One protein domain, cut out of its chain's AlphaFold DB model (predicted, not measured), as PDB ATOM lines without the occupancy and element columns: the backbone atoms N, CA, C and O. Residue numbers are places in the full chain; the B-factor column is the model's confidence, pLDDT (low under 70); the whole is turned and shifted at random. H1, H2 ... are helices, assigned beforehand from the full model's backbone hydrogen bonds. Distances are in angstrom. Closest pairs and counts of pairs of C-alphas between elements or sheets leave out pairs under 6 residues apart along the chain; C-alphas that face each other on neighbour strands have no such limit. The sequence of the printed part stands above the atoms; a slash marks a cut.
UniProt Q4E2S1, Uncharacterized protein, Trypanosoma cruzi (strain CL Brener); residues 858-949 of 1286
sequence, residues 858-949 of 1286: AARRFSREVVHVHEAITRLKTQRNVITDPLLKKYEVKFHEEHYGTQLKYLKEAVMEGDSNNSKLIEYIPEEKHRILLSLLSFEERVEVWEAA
ATOM      1  N   ALA A 858      -4.369  18.106  18.582       92.03
ATOM      2  CA  ALA A 858      -3.037  18.120  19.180       92.03
ATOM      3  C   ALA A 858      -2.466  19.534  19.384       92.03
ATOM      4  O   ALA A 858      -1.812  19.778  20.392       92.03
ATOM      5  N   ALA A 859      -2.758  20.494  18.502       91.13
ATOM      6  CA  ALA A 859      -2.264  21.863  18.654       91.13
ATOM      7  C   ALA A 859      -2.982  22.649  19.753       91.13
ATOM      8  O   ALA A 859      -2.425  23.594  20.309       91.13
ATOM      9  N   ARG A 860      -4.201  22.237  20.117       91.80
ATOM     10  CA  ARG A 860      -4.900  22.765  21.288       91.80
ATOM     11  C   ARG A 860      -4.395  22.117  22.580       91.80
ATOM     12  O   ARG A 860      -4.198  22.833  23.560       91.80
ATOM     13  N   ARG A 861      -4.184  20.793  22.588       91.71
ATOM     14  CA  ARG A 861      -3.721  20.036  23.771       91.71
ATOM     15  C   ARG A 861      -2.250  20.295  24.114       91.71
ATOM     16  O   ARG A 861      -1.942  20.584  25.265       91.71
ATOM     17  N   PHE A 862      -1.373  20.258  23.114       91.58
ATOM     18  CA  PHE A 862       0.089  20.340  23.234       91.58
ATOM     19  C   PHE A 862       0.635  21.588  22.528       91.58
ATOM     20  O   PHE A 862       1.566  21.545  21.723       91.58
ATOM     21  N   SER A 863      -0.009  22.729  22.782       90.89
ATOM     22  CA  SER A 863       0.273  23.991  22.083       90.89
ATOM     23  C   SER A 863       1.736  24.438  22.180       90.89
ATOM     24  O   SER A 863       2.267  24.991  21.219       90.89
ATOM     25  N   ARG A 864       2.414  24.192  23.309       89.50
ATOM     26  CA  ARG A 864       3.820  24.591  23.496       89.50
ATOM     27  C   ARG A 864       4.763  23.711  22.689       89.50
ATOM     28  O   ARG A 864       5.661  24.219  22.026       89.50
ATOM     29  N   GLU A 865       4.530  22.408  22.735       89.00
ATOM     30  CA  GLU A 865       5.296  21.374  22.053       89.00
ATOM     31  C   GLU A 865       5.201  21.557  20.535       89.00
ATOM     32  O   GLU A 865       6.221  21.606  19.850       89.00
ATOM     33  N   VAL A 866       3.981  21.754  20.022       91.03
ATOM     34  CA  VAL A 866       3.728  21.991  18.595       91.03
ATOM     35  C   VAL A 866       4.424  23.266  18.116       91.03
ATOM     36  O   VAL A 866       5.111  23.229  17.098       91.03
ATOM     37  N   VAL A 867       4.320  24.378  18.859       90.04
ATOM     38  CA  VAL A 867       5.002  25.640  18.501       90.04
ATOM     39  C   VAL A 867       6.522  25.483  18.509       90.04
ATOM     40  O   VAL A 867       7.205  26.052  17.661       90.04
ATOM     41  N   HIS A 868       7.068  24.689  19.424       86.30
ATOM     42  CA  HIS A 868       8.507  24.472  19.497       86.30
ATOM     43  C   HIS A 868       9.053  23.709  18.287       86.30
ATOM     44  O   HIS A 868      10.050  24.123  17.692       86.30
ATOM     45  N   VAL A 869       8.368  22.638  17.874       88.33
ATOM     46  CA  VAL A 869       8.727  21.897  16.657       88.33
ATOM     47  C   VAL A 869       8.513  22.770  15.413       88.33
ATOM     48  O   VAL A 869       9.370  22.800  14.531       88.33
ATOM     49  N   HIS A 870       7.433  23.558  15.371       90.37
ATOM     50  CA  HIS A 870       7.180  24.562  14.329       90.37
ATOM     51  C   HIS A 870       8.334  25.568  14.176       90.37
ATOM     52  O   HIS A 870       8.787  25.818  13.056       90.37
ATOM     53  N   GLU A 871       8.865  26.118  15.275       88.25
ATOM     54  CA  GLU A 871      10.006  27.047  15.228       88.25
ATOM     55  C   GLU A 871      11.246  26.393  14.595       88.25
ATOM     56  O   GLU A 871      11.946  27.027  13.797       88.25
ATOM     57  N   ALA A 872      11.500  25.116  14.895       87.76
ATOM     58  CA  ALA A 872      12.599  24.364  14.295       87.76
ATOM     59  C   ALA A 872      12.395  24.153  12.783       87.76
ATOM     60  O   ALA A 872      13.309  24.415  11.994       87.76
ATOM     61  N   ILE A 873      11.189  23.762  12.350       90.81
ATOM     62  CA  ILE A 873      10.872  23.585  10.922       90.81
ATOM     63  C   ILE A 873      10.964  24.924  10.176       90.81
ATOM     64  O   ILE A 873      11.503  24.983   9.067       90.81
ATOM     65  N   THR A 874      10.507  26.016  10.792       90.02
ATOM     66  CA  THR A 874      10.579  27.371  10.224       90.02
ATOM     67  C   THR A 874      12.026  27.781   9.942       90.02
ATOM     68  O   THR A 874      12.323  28.285   8.859       90.02
ATOM     69  N   ARG A 875      12.960  27.497  10.863       89.16
ATOM     70  CA  ARG A 875      14.399  27.750  10.653       89.16
ATOM     71  C   ARG A 875      14.961  26.954   9.476       89.16
ATOM     72  O   ARG A 875      15.676  27.520   8.649       89.16
ATOM     73  N   LEU A 876      14.604  25.672   9.362       89.64
ATOM     74  CA  LEU A 876      14.994  24.846   8.214       89.64
ATOM     75  C   LEU A 876      14.428  25.404   6.900       89.64
ATOM     76  O   LEU A 876      15.106  25.386   5.871       89.64
ATOM     77  N   LYS A 877      13.199  25.936   6.918       90.26
ATOM     78  CA  LYS A 877      12.585  26.563   5.741       90.26
ATOM     79  C   LYS A 877      13.330  27.829   5.313       90.26
ATOM     80  O   LYS A 877      13.636  27.966   4.133       90.26
ATOM     81  N   THR A 878      13.702  28.688   6.259       90.60
ATOM     82  CA  THR A 878      14.520  29.883   5.991       90.60
ATOM     83  C   THR A 878      15.845  29.517   5.313       90.60
ATOM     84  O   THR A 878      16.262  30.184   4.372       90.60
ATOM     85  N   GLN A 879      16.487  28.414   5.709       88.24
ATOM     86  CA  GLN A 879      17.698  27.929   5.034       88.24
ATOM     87  C   GLN A 879      17.419  27.394   3.623       88.24
ATOM     88  O   GLN A 879      18.206  27.628   2.705       88.24
ATOM     89  N   ARG A 880      16.284  26.708   3.425       91.25
ATOM     90  CA  ARG A 880      15.846  26.236   2.102       91.25
ATOM     91  C   ARG A 880      15.601  27.394   1.136       91.25
ATOM     92  O   ARG A 880      15.813  27.212  -0.059       91.25
ATOM     93  N   ASN A 881      15.186  28.567   1.613       92.41
ATOM     94  CA  ASN A 881      14.797  29.692   0.757       92.41
ATOM     95  C   ASN A 881      15.909  30.205  -0.175       92.41
ATOM     96  O   ASN A 881      15.597  30.918  -1.124       92.41
ATOM     97  N   VAL A 882      17.162  29.764  -0.025       90.00
ATOM     98  CA  VAL A 882      18.217  29.948  -1.043       90.00
ATOM     99  C   VAL A 882      17.771  29.483  -2.440       90.00
ATOM    100  O   VAL A 882      18.126  30.119  -3.428       90.00
ATOM    101  N   ILE A 883      16.930  28.444  -2.547       90.75
ATOM    102  CA  ILE A 883      16.430  27.940  -3.843       90.75
ATOM    103  C   ILE A 883      15.507  28.910  -4.586       90.75
ATOM    104  O   ILE A 883      15.226  28.696  -5.761       90.75
ATOM    105  N   THR A 884      14.992  29.935  -3.904       89.12
ATOM    106  CA  THR A 884      14.108  30.937  -4.522       89.12
ATOM    107  C   THR A 884      14.864  31.881  -5.452       89.12
ATOM    108  O   THR A 884      14.245  32.613  -6.219       89.12
ATOM    109  N   ASP A 885      16.199  31.842  -5.421       89.12
ATOM    110  CA  ASP A 885      17.050  32.577  -6.339       89.12
ATOM    111  C   ASP A 885      16.842  32.102  -7.796       89.12
ATOM    112  O   ASP A 885      17.221  30.978  -8.135       89.12
ATOM    113  N   PRO A 886      16.311  32.953  -8.698       82.17
ATOM    114  CA  PRO A 886      16.086  32.583 -10.097       82.17
ATOM    115  C   PRO A 886      17.377  32.276 -10.867       82.17
ATOM    116  O   PRO A 886      17.321  31.687 -11.945       82.17
ATOM    117  N   LEU A 887      18.533  32.719 -10.357       87.05
ATOM    118  CA  LEU A 887      19.843  32.494 -10.970       87.05
ATOM    119  C   LEU A 887      20.505  31.194 -10.498       87.05
ATOM    120  O   LEU A 887      21.537  30.808 -11.057       87.05
ATOM    121  N   LEU A 888      19.938  30.517  -9.492       87.82
ATOM    122  CA  LEU A 888      20.485  29.262  -8.994       87.82
ATOM    123  C   LEU A 888      20.410  28.191 -10.086       87.82
ATOM    124  O   LEU A 888      19.393  28.018 -10.769       87.82
ATOM    125  N   LYS A 889      21.484  27.421 -10.258       88.91
ATOM    126  CA  LYS A 889      21.477  26.359 -11.269       88.91
ATOM    127  C   LYS A 889      20.598  25.203 -10.796       88.91
ATOM    128  O   LYS A 889      20.567  24.872  -9.615       88.91
ATOM    129  N   LYS A 890      19.956  24.492 -11.733       84.03
ATOM    130  CA  LYS A 890      19.074  23.346 -11.416       84.03
ATOM    131  C   LYS A 890      19.699  22.305 -10.466       84.03
ATOM    132  O   LYS A 890      18.972  21.718  -9.673       84.03
ATOM    133  N   TYR A 891      21.012  22.045 -10.538       87.58
ATOM    134  CA  TYR A 891      21.664  21.086  -9.631       87.58
ATOM    135  C   TYR A 891      21.824  21.627  -8.200       87.58
ATOM    136  O   TYR A 891      21.763  20.849  -7.255       87.58
ATOM    137  N   GLU A 892      21.995  22.940  -8.034       89.71
ATOM    138  CA  GLU A 892      22.107  23.601  -6.725       89.71
ATOM    139  C   GLU A 892      20.750  23.607  -6.033       89.71
ATOM    140  O   GLU A 892      20.657  23.260  -4.858       89.71
ATOM    141  N   VAL A 893      19.686  23.898  -6.793       87.52
ATOM    142  CA  VAL A 893      18.300  23.783  -6.317       87.52
ATOM    143  C   VAL A 893      18.065  22.381  -5.765       87.52
ATOM    144  O   VAL A 893      17.667  22.230  -4.611       87.52
ATOM    145  N   LYS A 894      18.414  21.353  -6.548       87.94
ATOM    146  CA  LYS A 894      18.255  19.956  -6.142       87.94
ATOM    147  C   LYS A 894      19.069  19.608  -4.889       87.94
ATOM    148  O   LYS A 894      18.541  18.962  -3.991       87.94
ATOM    149  N   PHE A 895      20.321  20.064  -4.796       91.55
ATOM    150  CA  PHE A 895      21.160  19.854  -3.611       91.55
ATOM    151  C   PHE A 895      20.520  20.435  -2.342       91.55
ATOM    152  O   PHE A 895      20.440  19.755  -1.321       91.55
ATOM    153  N   HIS A 896      20.034  21.676  -2.401       90.76
ATOM    154  CA  HIS A 896      19.387  22.315  -1.255       90.76
ATOM    155  C   HIS A 896      18.049  21.658  -0.891       90.76
ATOM    156  O   HIS A 896      17.724  21.560   0.293       90.76
ATOM    157  N   GLU A 897      17.288  21.168  -1.872       89.38
ATOM    158  CA  GLU A 897      16.066  20.394  -1.626       89.38
ATOM    159  C   GLU A 897      16.352  19.056  -0.936       89.38
ATOM    160  O   GLU A 897      15.711  18.736   0.067       89.38
ATOM    161  N   GLU A 898      17.344  18.301  -1.415       90.30
ATOM    162  CA  GLU A 898      17.777  17.042  -0.797       90.30
ATOM    163  C   GLU A 898      18.329  17.271   0.617       90.30
ATOM    164  O   GLU A 898      18.023  16.513   1.545       90.30
ATOM    165  N   HIS A 899      19.093  18.351   0.812       89.36
ATOM    166  CA  HIS A 899      19.604  18.733   2.123       89.36
ATOM    167  C   HIS A 899      18.467  19.050   3.101       89.36
ATOM    168  O   HIS A 899      18.441  18.507   4.206       89.36
ATOM    169  N   TYR A 900      17.492  19.865   2.687       90.31
ATOM    170  CA  TYR A 900      16.309  20.173   3.493       90.31
ATOM    171  C   TYR A 900      15.521  18.907   3.851       90.31
ATOM    172  O   TYR A 900      15.178  18.711   5.016       90.31
ATOM    173  N   GLY A 901      15.282  18.020   2.879       90.06
ATOM    174  CA  GLY A 901      14.593  16.749   3.119       90.06
ATOM    175  C   GLY A 901      15.328  15.856   4.123       90.06
ATOM    176  O   GLY A 901      14.701  15.248   4.989       90.06
ATOM    177  N   THR A 902      16.660  15.833   4.062       88.84
ATOM    178  CA  THR A 902      17.501  15.082   5.003       88.84
ATOM    179  C   THR A 902      17.415  15.654   6.421       88.84
ATOM    180  O   THR A 902      17.183  14.905   7.367       88.84
ATOM    181  N   GLN A 903      17.532  16.977   6.576       87.75
ATOM    182  CA  GLN A 903      17.413  17.640   7.882       87.75
ATOM    183  C   GLN A 903      16.021  17.466   8.494       87.75
ATOM    184  O   GLN A 903      15.894  17.186   9.683       87.75
ATOM    185  N   LEU A 904      14.971  17.569   7.676       88.94
ATOM    186  CA  LEU A 904      13.596  17.356   8.121       88.94
ATOM    187  C   LEU A 904      13.375  15.914   8.603       88.94
ATOM    188  O   LEU A 904      12.691  15.698   9.602       88.94
ATOM    189  N   LYS A 905      13.981  14.926   7.930       88.25
ATOM    190  CA  LYS A 905      13.936  13.522   8.354       88.25
ATOM    191  C   LYS A 905      14.603  13.324   9.716       88.25
ATOM    192  O   LYS A 905      14.021  12.678  10.579       88.25
ATOM    193  N   TYR A 906      15.778  13.906   9.927       84.88
ATOM    194  CA  TYR A 906      16.441  13.819  11.225       84.88
ATOM    195  C   TYR A 906      15.653  14.524  12.334       84.88
ATOM    196  O   TYR A 906      15.575  14.015  13.449       84.88
ATOM    197  N   LEU A 907      15.024  15.665  12.030       85.35
ATOM    198  CA  LEU A 907      14.169  16.366  12.988       85.35
ATOM    199  C   LEU A 907      12.970  15.496  13.395       85.35
ATOM    200  O   LEU A 907      12.635  15.424  14.574       85.35
ATOM    201  N   LYS A 908      12.366  14.786  12.434       88.66
ATOM    202  CA  LYS A 908      11.295  13.818  12.697       88.66
ATOM    203  C   LYS A 908      11.744  12.711  13.653       88.66
ATOM    204  O   LYS A 908      11.032  12.415  14.609       88.66
ATOM    205  N   GLU A 909      12.904  12.108  13.396       84.74
ATOM    206  CA  GLU A 909      13.476  11.047  14.239       84.74
ATOM    207  C   GLU A 909      13.709  11.557  15.671       84.74
ATOM    208  O   GLU A 909      13.272  10.917  16.626       84.74
ATOM    209  N   ALA A 910      14.277  12.756  15.827       80.54
ATOM    210  CA  ALA A 910      14.502  13.369  17.136       80.54
ATOM    211  C   ALA A 910      13.197  13.605  17.921       80.54
ATOM    212  O   ALA A 910      13.131  13.297  19.111       80.54
ATOM    213  N   VAL A 911      12.144  14.109  17.264       83.56
ATOM    214  CA  VAL A 911      10.845  14.367  17.911       83.56
ATOM    215  C   VAL A 911      10.125  13.068  18.280       83.56
ATOM    216  O   VAL A 911       9.541  12.982  19.356       83.56
ATOM    217  N   MET A 912      10.147  12.048  17.419       84.08
ATOM    218  CA  MET A 912       9.382  10.815  17.639       84.08
ATOM    219  C   MET A 912      10.090   9.831  18.584       84.08
ATOM    220  O   MET A 912       9.453   9.262  19.478       84.08
ATOM    221  N   GLU A 913      11.398   9.627  18.412       76.63
ATOM    222  CA  GLU A 913      12.162   8.586  19.113       76.63
ATOM    223  C   GLU A 913      12.757   9.071  20.442       76.63
ATOM    224  O   GLU A 913      13.016   8.254  21.320       76.63
ATOM    225  N   GLY A 914      12.895  10.387  20.639       60.91
ATOM    226  CA  GLY A 914      13.259  11.005  21.920       60.91
ATOM    227  C   GLY A 914      14.710  10.809  22.377       60.91
ATOM    228  O   GLY A 914      15.107  11.459  23.335       60.91
ATOM    229  N   ASP A 915      15.498   9.958  21.708       54.62
ATOM    230  CA  ASP A 915      16.863   9.613  22.130       54.62
ATOM    231  C   ASP A 915      17.755   9.251  20.921       54.62
ATOM    232  O   ASP A 915      18.317   8.161  20.805       54.62
ATOM    233  N   SER A 916      17.860  10.155  19.939       50.23
ATOM    234  CA  SER A 916      18.787   9.949  18.818       50.23
ATOM    235  C   SER A 916      20.165  10.512  19.186       50.23
ATOM    236  O   SER A 916      20.343  11.725  19.306       50.23
ATOM    237  N   ASN A 917      21.166   9.634  19.308       47.32
ATOM    238  CA  ASN A 917      22.594   9.936  19.530       47.32
ATOM    239  C   ASN A 917      23.262  10.779  18.408       47.32
ATOM    240  O   ASN A 917      24.489  10.858  18.317       47.32
ATOM    241  N   ASN A 918      22.487  11.419  17.529       49.60
ATOM    242  CA  ASN A 918      22.986  12.268  16.455       49.60
ATOM    243  C   ASN A 918      23.249  13.689  16.972       49.60
ATOM    244  O   ASN A 918      22.468  14.618  16.766       49.60
ATOM    245  N   SER A 919      24.427  13.868  17.573       46.04
ATOM    246  CA  SER A 919      24.969  15.130  18.105       46.04
ATOM    247  C   SER A 919      25.062  16.305  17.112       46.04
ATOM    248  O   SER A 919      25.469  17.396  17.499       46.04
ATOM    249  N   LYS A 920      24.676  16.124  15.842       52.92
ATOM    250  CA  LYS A 920      24.678  17.177  14.815       52.92
ATOM    251  C   LYS A 920      23.364  17.955  14.694       52.92
ATOM    252  O   LYS A 920      23.374  18.999  14.054       52.92
ATOM    253  N   LEU A 921      22.253  17.487  15.276       50.34
ATOM    254  CA  LEU A 921      20.956  18.181  15.166       50.34
ATOM    255  C   LEU A 921      20.641  19.153  16.309       50.34
ATOM    256  O   LEU A 921      19.768  20.008  16.166       50.34
ATOM    257  N   ILE A 922      21.359  19.031  17.428       47.96
ATOM    258  CA  ILE A 922      21.051  19.705  18.699       47.96
ATOM    259  C   ILE A 922      21.207  21.239  18.611       47.96
ATOM    260  O   ILE A 922      20.618  21.958  19.410       47.96
ATOM    261  N   GLU A 923      21.885  21.787  17.593       52.12
ATOM    262  CA  GLU A 923      21.983  23.249  17.417       52.12
ATOM    263  C   GLU A 923      20.648  23.945  17.076       52.12
ATOM    264  O   GLU A 923      20.520  25.150  17.298       52.12
ATOM    265  N   TYR A 924      19.629  23.234  16.574       54.62
ATOM    266  CA  TYR A 924      18.390  23.880  16.110       54.62
ATOM    267  C   TYR A 924      17.258  23.954  17.141       54.62
ATOM    268  O   TYR A 924      16.334  24.750  16.940       54.62
ATOM    269  N   ILE A 925      17.323  23.193  18.239       55.52
ATOM    270  CA  ILE A 925      16.226  23.036  19.206       55.52
ATOM    271  C   ILE A 925      16.709  23.453  20.608       55.52
ATOM    272  O   ILE A 925      17.212  22.620  21.357       55.52
ATOM    273  N   PRO A 926      16.607  24.737  20.997       53.60
ATOM    274  CA  PRO A 926      16.964  25.145  22.348       53.60
ATOM    275  C   PRO A 926      15.831  24.754  23.308       53.60
ATOM    276  O   PRO A 926      14.863  25.505  23.458       53.60
ATOM    277  N   GLU A 927      15.947  23.589  23.955       53.42
ATOM    278  CA  GLU A 927      14.948  23.041  24.898       53.42
ATOM    279  C   GLU A 927      14.559  24.033  26.018       53.42
ATOM    280  O   GLU A 927      13.429  24.033  26.520       53.42
ATOM    281  N   GLU A 928      15.462  24.950  26.380       56.12
ATOM    282  CA  GLU A 928      15.283  25.889  27.493       56.12
ATOM    283  C   GLU A 928      14.213  26.970  27.256       56.12
ATOM    284  O   GLU A 928      13.633  27.471  28.222       56.12
ATOM    285  N   LYS A 929      13.899  27.333  26.000       63.08
ATOM    286  CA  LYS A 929      13.071  28.523  25.701       63.08
ATOM    287  C   LYS A 929      11.643  28.418  26.253       63.08
ATOM    288  O   LYS A 929      11.032  29.434  26.586       63.08
ATOM    289  N   HIS A 930      11.087  27.209  26.331       58.53
ATOM    290  CA  HIS A 930       9.679  26.987  26.689       58.53
ATOM    291  C   HIS A 930       9.466  25.977  27.831       58.53
ATOM    292  O   HIS A 930       8.315  25.722  28.189       58.53
ATOM    293  N   ARG A 931      10.543  25.447  28.439       61.20
ATOM    294  CA  ARG A 931      10.496  24.371  29.456       61.20
ATOM    295  C   ARG A 931       9.670  23.166  28.991       61.20
ATOM    296  O   ARG A 931       8.709  22.776  29.654       61.20
ATOM    297  N   ILE A 932      10.016  22.615  27.835       65.30
ATOM    298  CA  ILE A 932       9.281  21.507  27.220       65.30
ATOM    299  C   ILE A 932      10.064  20.217  27.457       65.30
ATOM    300  O   ILE A 932      11.262  20.181  27.207       65.30
ATOM    301  N   LEU A 933       9.390  19.159  27.914       65.00
ATOM    302  CA  LEU A 933       9.948  17.806  27.928       65.00
ATOM    303  C   LEU A 933       9.141  16.928  26.967       65.00
ATOM    304  O   LEU A 933       8.181  16.277  27.377       65.00
ATOM    305  N   LEU A 934       9.554  16.876  25.695       75.14
ATOM    306  CA  LEU A 934       9.017  15.912  24.720       75.14
ATOM    307  C   LEU A 934       9.122  14.470  25.250       75.14
ATOM    308  O   LEU A 934       8.268  13.637  24.964       75.14
ATOM    309  N   SER A 935      10.122  14.190  26.088       70.64
ATOM    310  CA  SER A 935      10.328  12.900  26.751       70.64
ATOM    311  C   SER A 935       9.201  12.474  27.704       70.64
ATOM    312  O   SER A 935       9.095  11.284  27.991       70.64
ATOM    313  N   LEU A 936       8.345  13.396  28.169       80.39
ATOM    314  CA  LEU A 936       7.187  13.074  29.017       80.39
ATOM    315  C   LEU A 936       5.954  12.620  28.223       80.39
ATOM    316  O   LEU A 936       5.033  12.059  28.815       80.39
ATOM    317  N   LEU A 937       5.926  12.860  26.912       85.04
ATOM    318  CA  LEU A 937       4.838  12.423  26.040       85.04
ATOM    319  C   LEU A 937       5.020  10.959  25.642       85.04
ATOM    320  O   LEU A 937       6.139  10.500  25.378       85.04
ATOM    321  N   SER A 938       3.906  10.243  25.524       88.83
ATOM    322  CA  SER A 938       3.879   8.924  24.894       88.83
ATOM    323  C   SER A 938       4.302   9.008  23.422       88.83
ATOM    324  O   SER A 938       4.233  10.060  22.788       88.83
ATOM    325  N   PHE A 939       4.736   7.884  22.847       88.91
ATOM    326  CA  PHE A 939       5.129   7.838  21.435       88.91
ATOM    327  C   PHE A 939       4.001   8.307  20.501       88.91
ATOM    328  O   PHE A 939       4.259   9.075  19.578       88.91
ATOM    329  N   GLU A 940       2.757   7.899  20.768       89.52
ATOM    330  CA  GLU A 940       1.577   8.302  19.989       89.52
ATOM    331  C   GLU A 940       1.344   9.817  20.056       89.52
ATOM    332  O   GLU A 940       1.162  10.455  19.022       89.52
ATOM    333  N   GLU A 941       1.452  10.422  21.241       91.41
ATOM    334  CA  GLU A 941       1.338  11.876  21.398       91.41
ATOM    335  C   GLU A 941       2.468  12.621  20.678       91.41
ATOM    336  O   GLU A 941       2.221  13.649  20.052       91.41
ATOM    337  N   ARG A 942       3.703  12.099  20.693       89.98
ATOM    338  CA  ARG A 942       4.816  12.691  19.927       89.98
ATOM    339  C   ARG A 942       4.590  12.608  18.420       89.98
ATOM    340  O   ARG A 942       4.949  13.543  17.706       89.98
ATOM    341  N   VAL A 943       3.975  11.528  17.933       91.36
ATOM    342  CA  VAL A 943       3.562  11.406  16.525       91.36
ATOM    343  C   VAL A 943       2.519  12.470  16.189       91.36
ATOM    344  O   VAL A 943       2.655  13.142  15.170       91.36
ATOM    345  N   GLU A 944       1.518  12.666  17.051       91.41
ATOM    346  CA  GLU A 944       0.495  13.699  16.857       91.41
ATOM    347  C   GLU A 944       1.078  15.116  16.894       91.41
ATOM    348  O   GLU A 944       0.709  15.945  16.064       91.41
ATOM    349  N   VAL A 945       2.009  15.396  17.812       92.12
ATOM    350  CA  VAL A 945       2.728  16.678  17.884       92.12
ATOM    351  C   VAL A 945       3.549  16.910  16.618       92.12
ATOM    352  O   VAL A 945       3.518  18.016  16.082       92.12
ATOM    353  N   TRP A 946       4.255  15.893  16.114       92.89
ATOM    354  CA  TRP A 946       5.000  15.989  14.857       92.89
ATOM    355  C   TRP A 946       4.078  16.241  13.659       92.89
ATOM    356  O   TRP A 946       4.351  17.146  12.872       92.89
ATOM    357  N   GLU A 947       2.989  15.473  13.520       93.07
ATOM    358  CA  GLU A 947       1.991  15.686  12.462       93.07
ATOM    359  C   GLU A 947       1.435  17.106  12.522       93.07
ATOM    360  O   GLU A 947       1.461  17.810  11.515       93.07
ATOM    361  N   ALA A 948       0.993  17.550  13.702       93.13
ATOM    362  CA  ALA A 948       0.474  18.896  13.889       93.13
ATOM    363  C   ALA A 948       1.530  19.946  13.535       93.13
ATOM    364  O   ALA A 948       1.258  20.831  12.737       93.13
ATOM    365  N   ALA A 949       2.753  19.839  14.049       92.61
ATOM    366  CA  ALA A 949       3.794  20.825  13.782       92.61
ATOM    367  C   ALA A 949       4.184  20.893  12.300       92.61
ATOM    368  O   ALA A 949       4.350  21.991  11.772       92.61
TER     369      ALA A 949
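What this domain is: This is residues 858 to 949 of the 1286 residues of an uncharacterized protein of Trypanosoma cruzi (strain CL Brener) (UniProt Q4E2S1). A long helical hairpin, H2 and H3 side by side, makes the length of the domain; at its open end the shorter H4 packs slantwise on both helices, with the tiny H1 beside H4. The long stretch 914 to 938 loops out from the end of H3 before H4, and the hairpin's tip, residues 886 to 891, stands free. The printed part has 92 residues with four named helices in the order H1, H2, H3, H4 and no named strand, class all helix. It is only just compact, close to loose, with a radius of gyration of the C-alphas of 14.7 A, and elongated, spanning 45 by 29 by 23 A.

How they stand to each other: H3, residues 890 to 913, touches H2, residues 863 to 884, closest at the C-alphas of Ile 883 and Val 893, 5.2 A apart. This hairpin has a shallow tilt of 13 degrees, opposite ways. H4, residues 939 to 949, touches residues 908 to 913 of H3, closest at the C-alphas of Met 912 and Arg 942, 5.4 A; this second hairpin runs opposite ways at 37 degrees, only just a steep tilt. H4 touches residues 865 to 870 of H2, closest at the C-alphas of Val 866 and Ala 949, 5.0 A, at a steep tilt of 49 degrees, the same way. H1, residues 858 to 861, touches H4, closest at the C-alphas of Ala 858 and Val 945, 6.1 A, and is apart from H3. Every O i to N i+4 pair is within hydrogen-bond range in H3 and H4, and 15 of 18 in H2; H1 is too short for such a pair.

Where its parts are: H3 is 34.6 A long, from C-alpha 890 at (19.074, 23.346, -11.416) to C-alpha 913 at (12.162, 8.586, 19.113). H2 is 30.8 A, with a kink of 33 degrees near residue 878. H4 is 15.1 A, ending at C-alpha 949 at (3.794, 20.825, 13.782), and H1 is 5.0 A.

The domain as a whole: The C-alphas farthest apart, of Leu 887 and Leu 936, are 46.2 A apart. The printed part has no cut. The link from H3 to H4 is long, 25 residues; the other two are tight. Mean pLDDT of the printed part is 81.1, with residues 914 to 933 under 70.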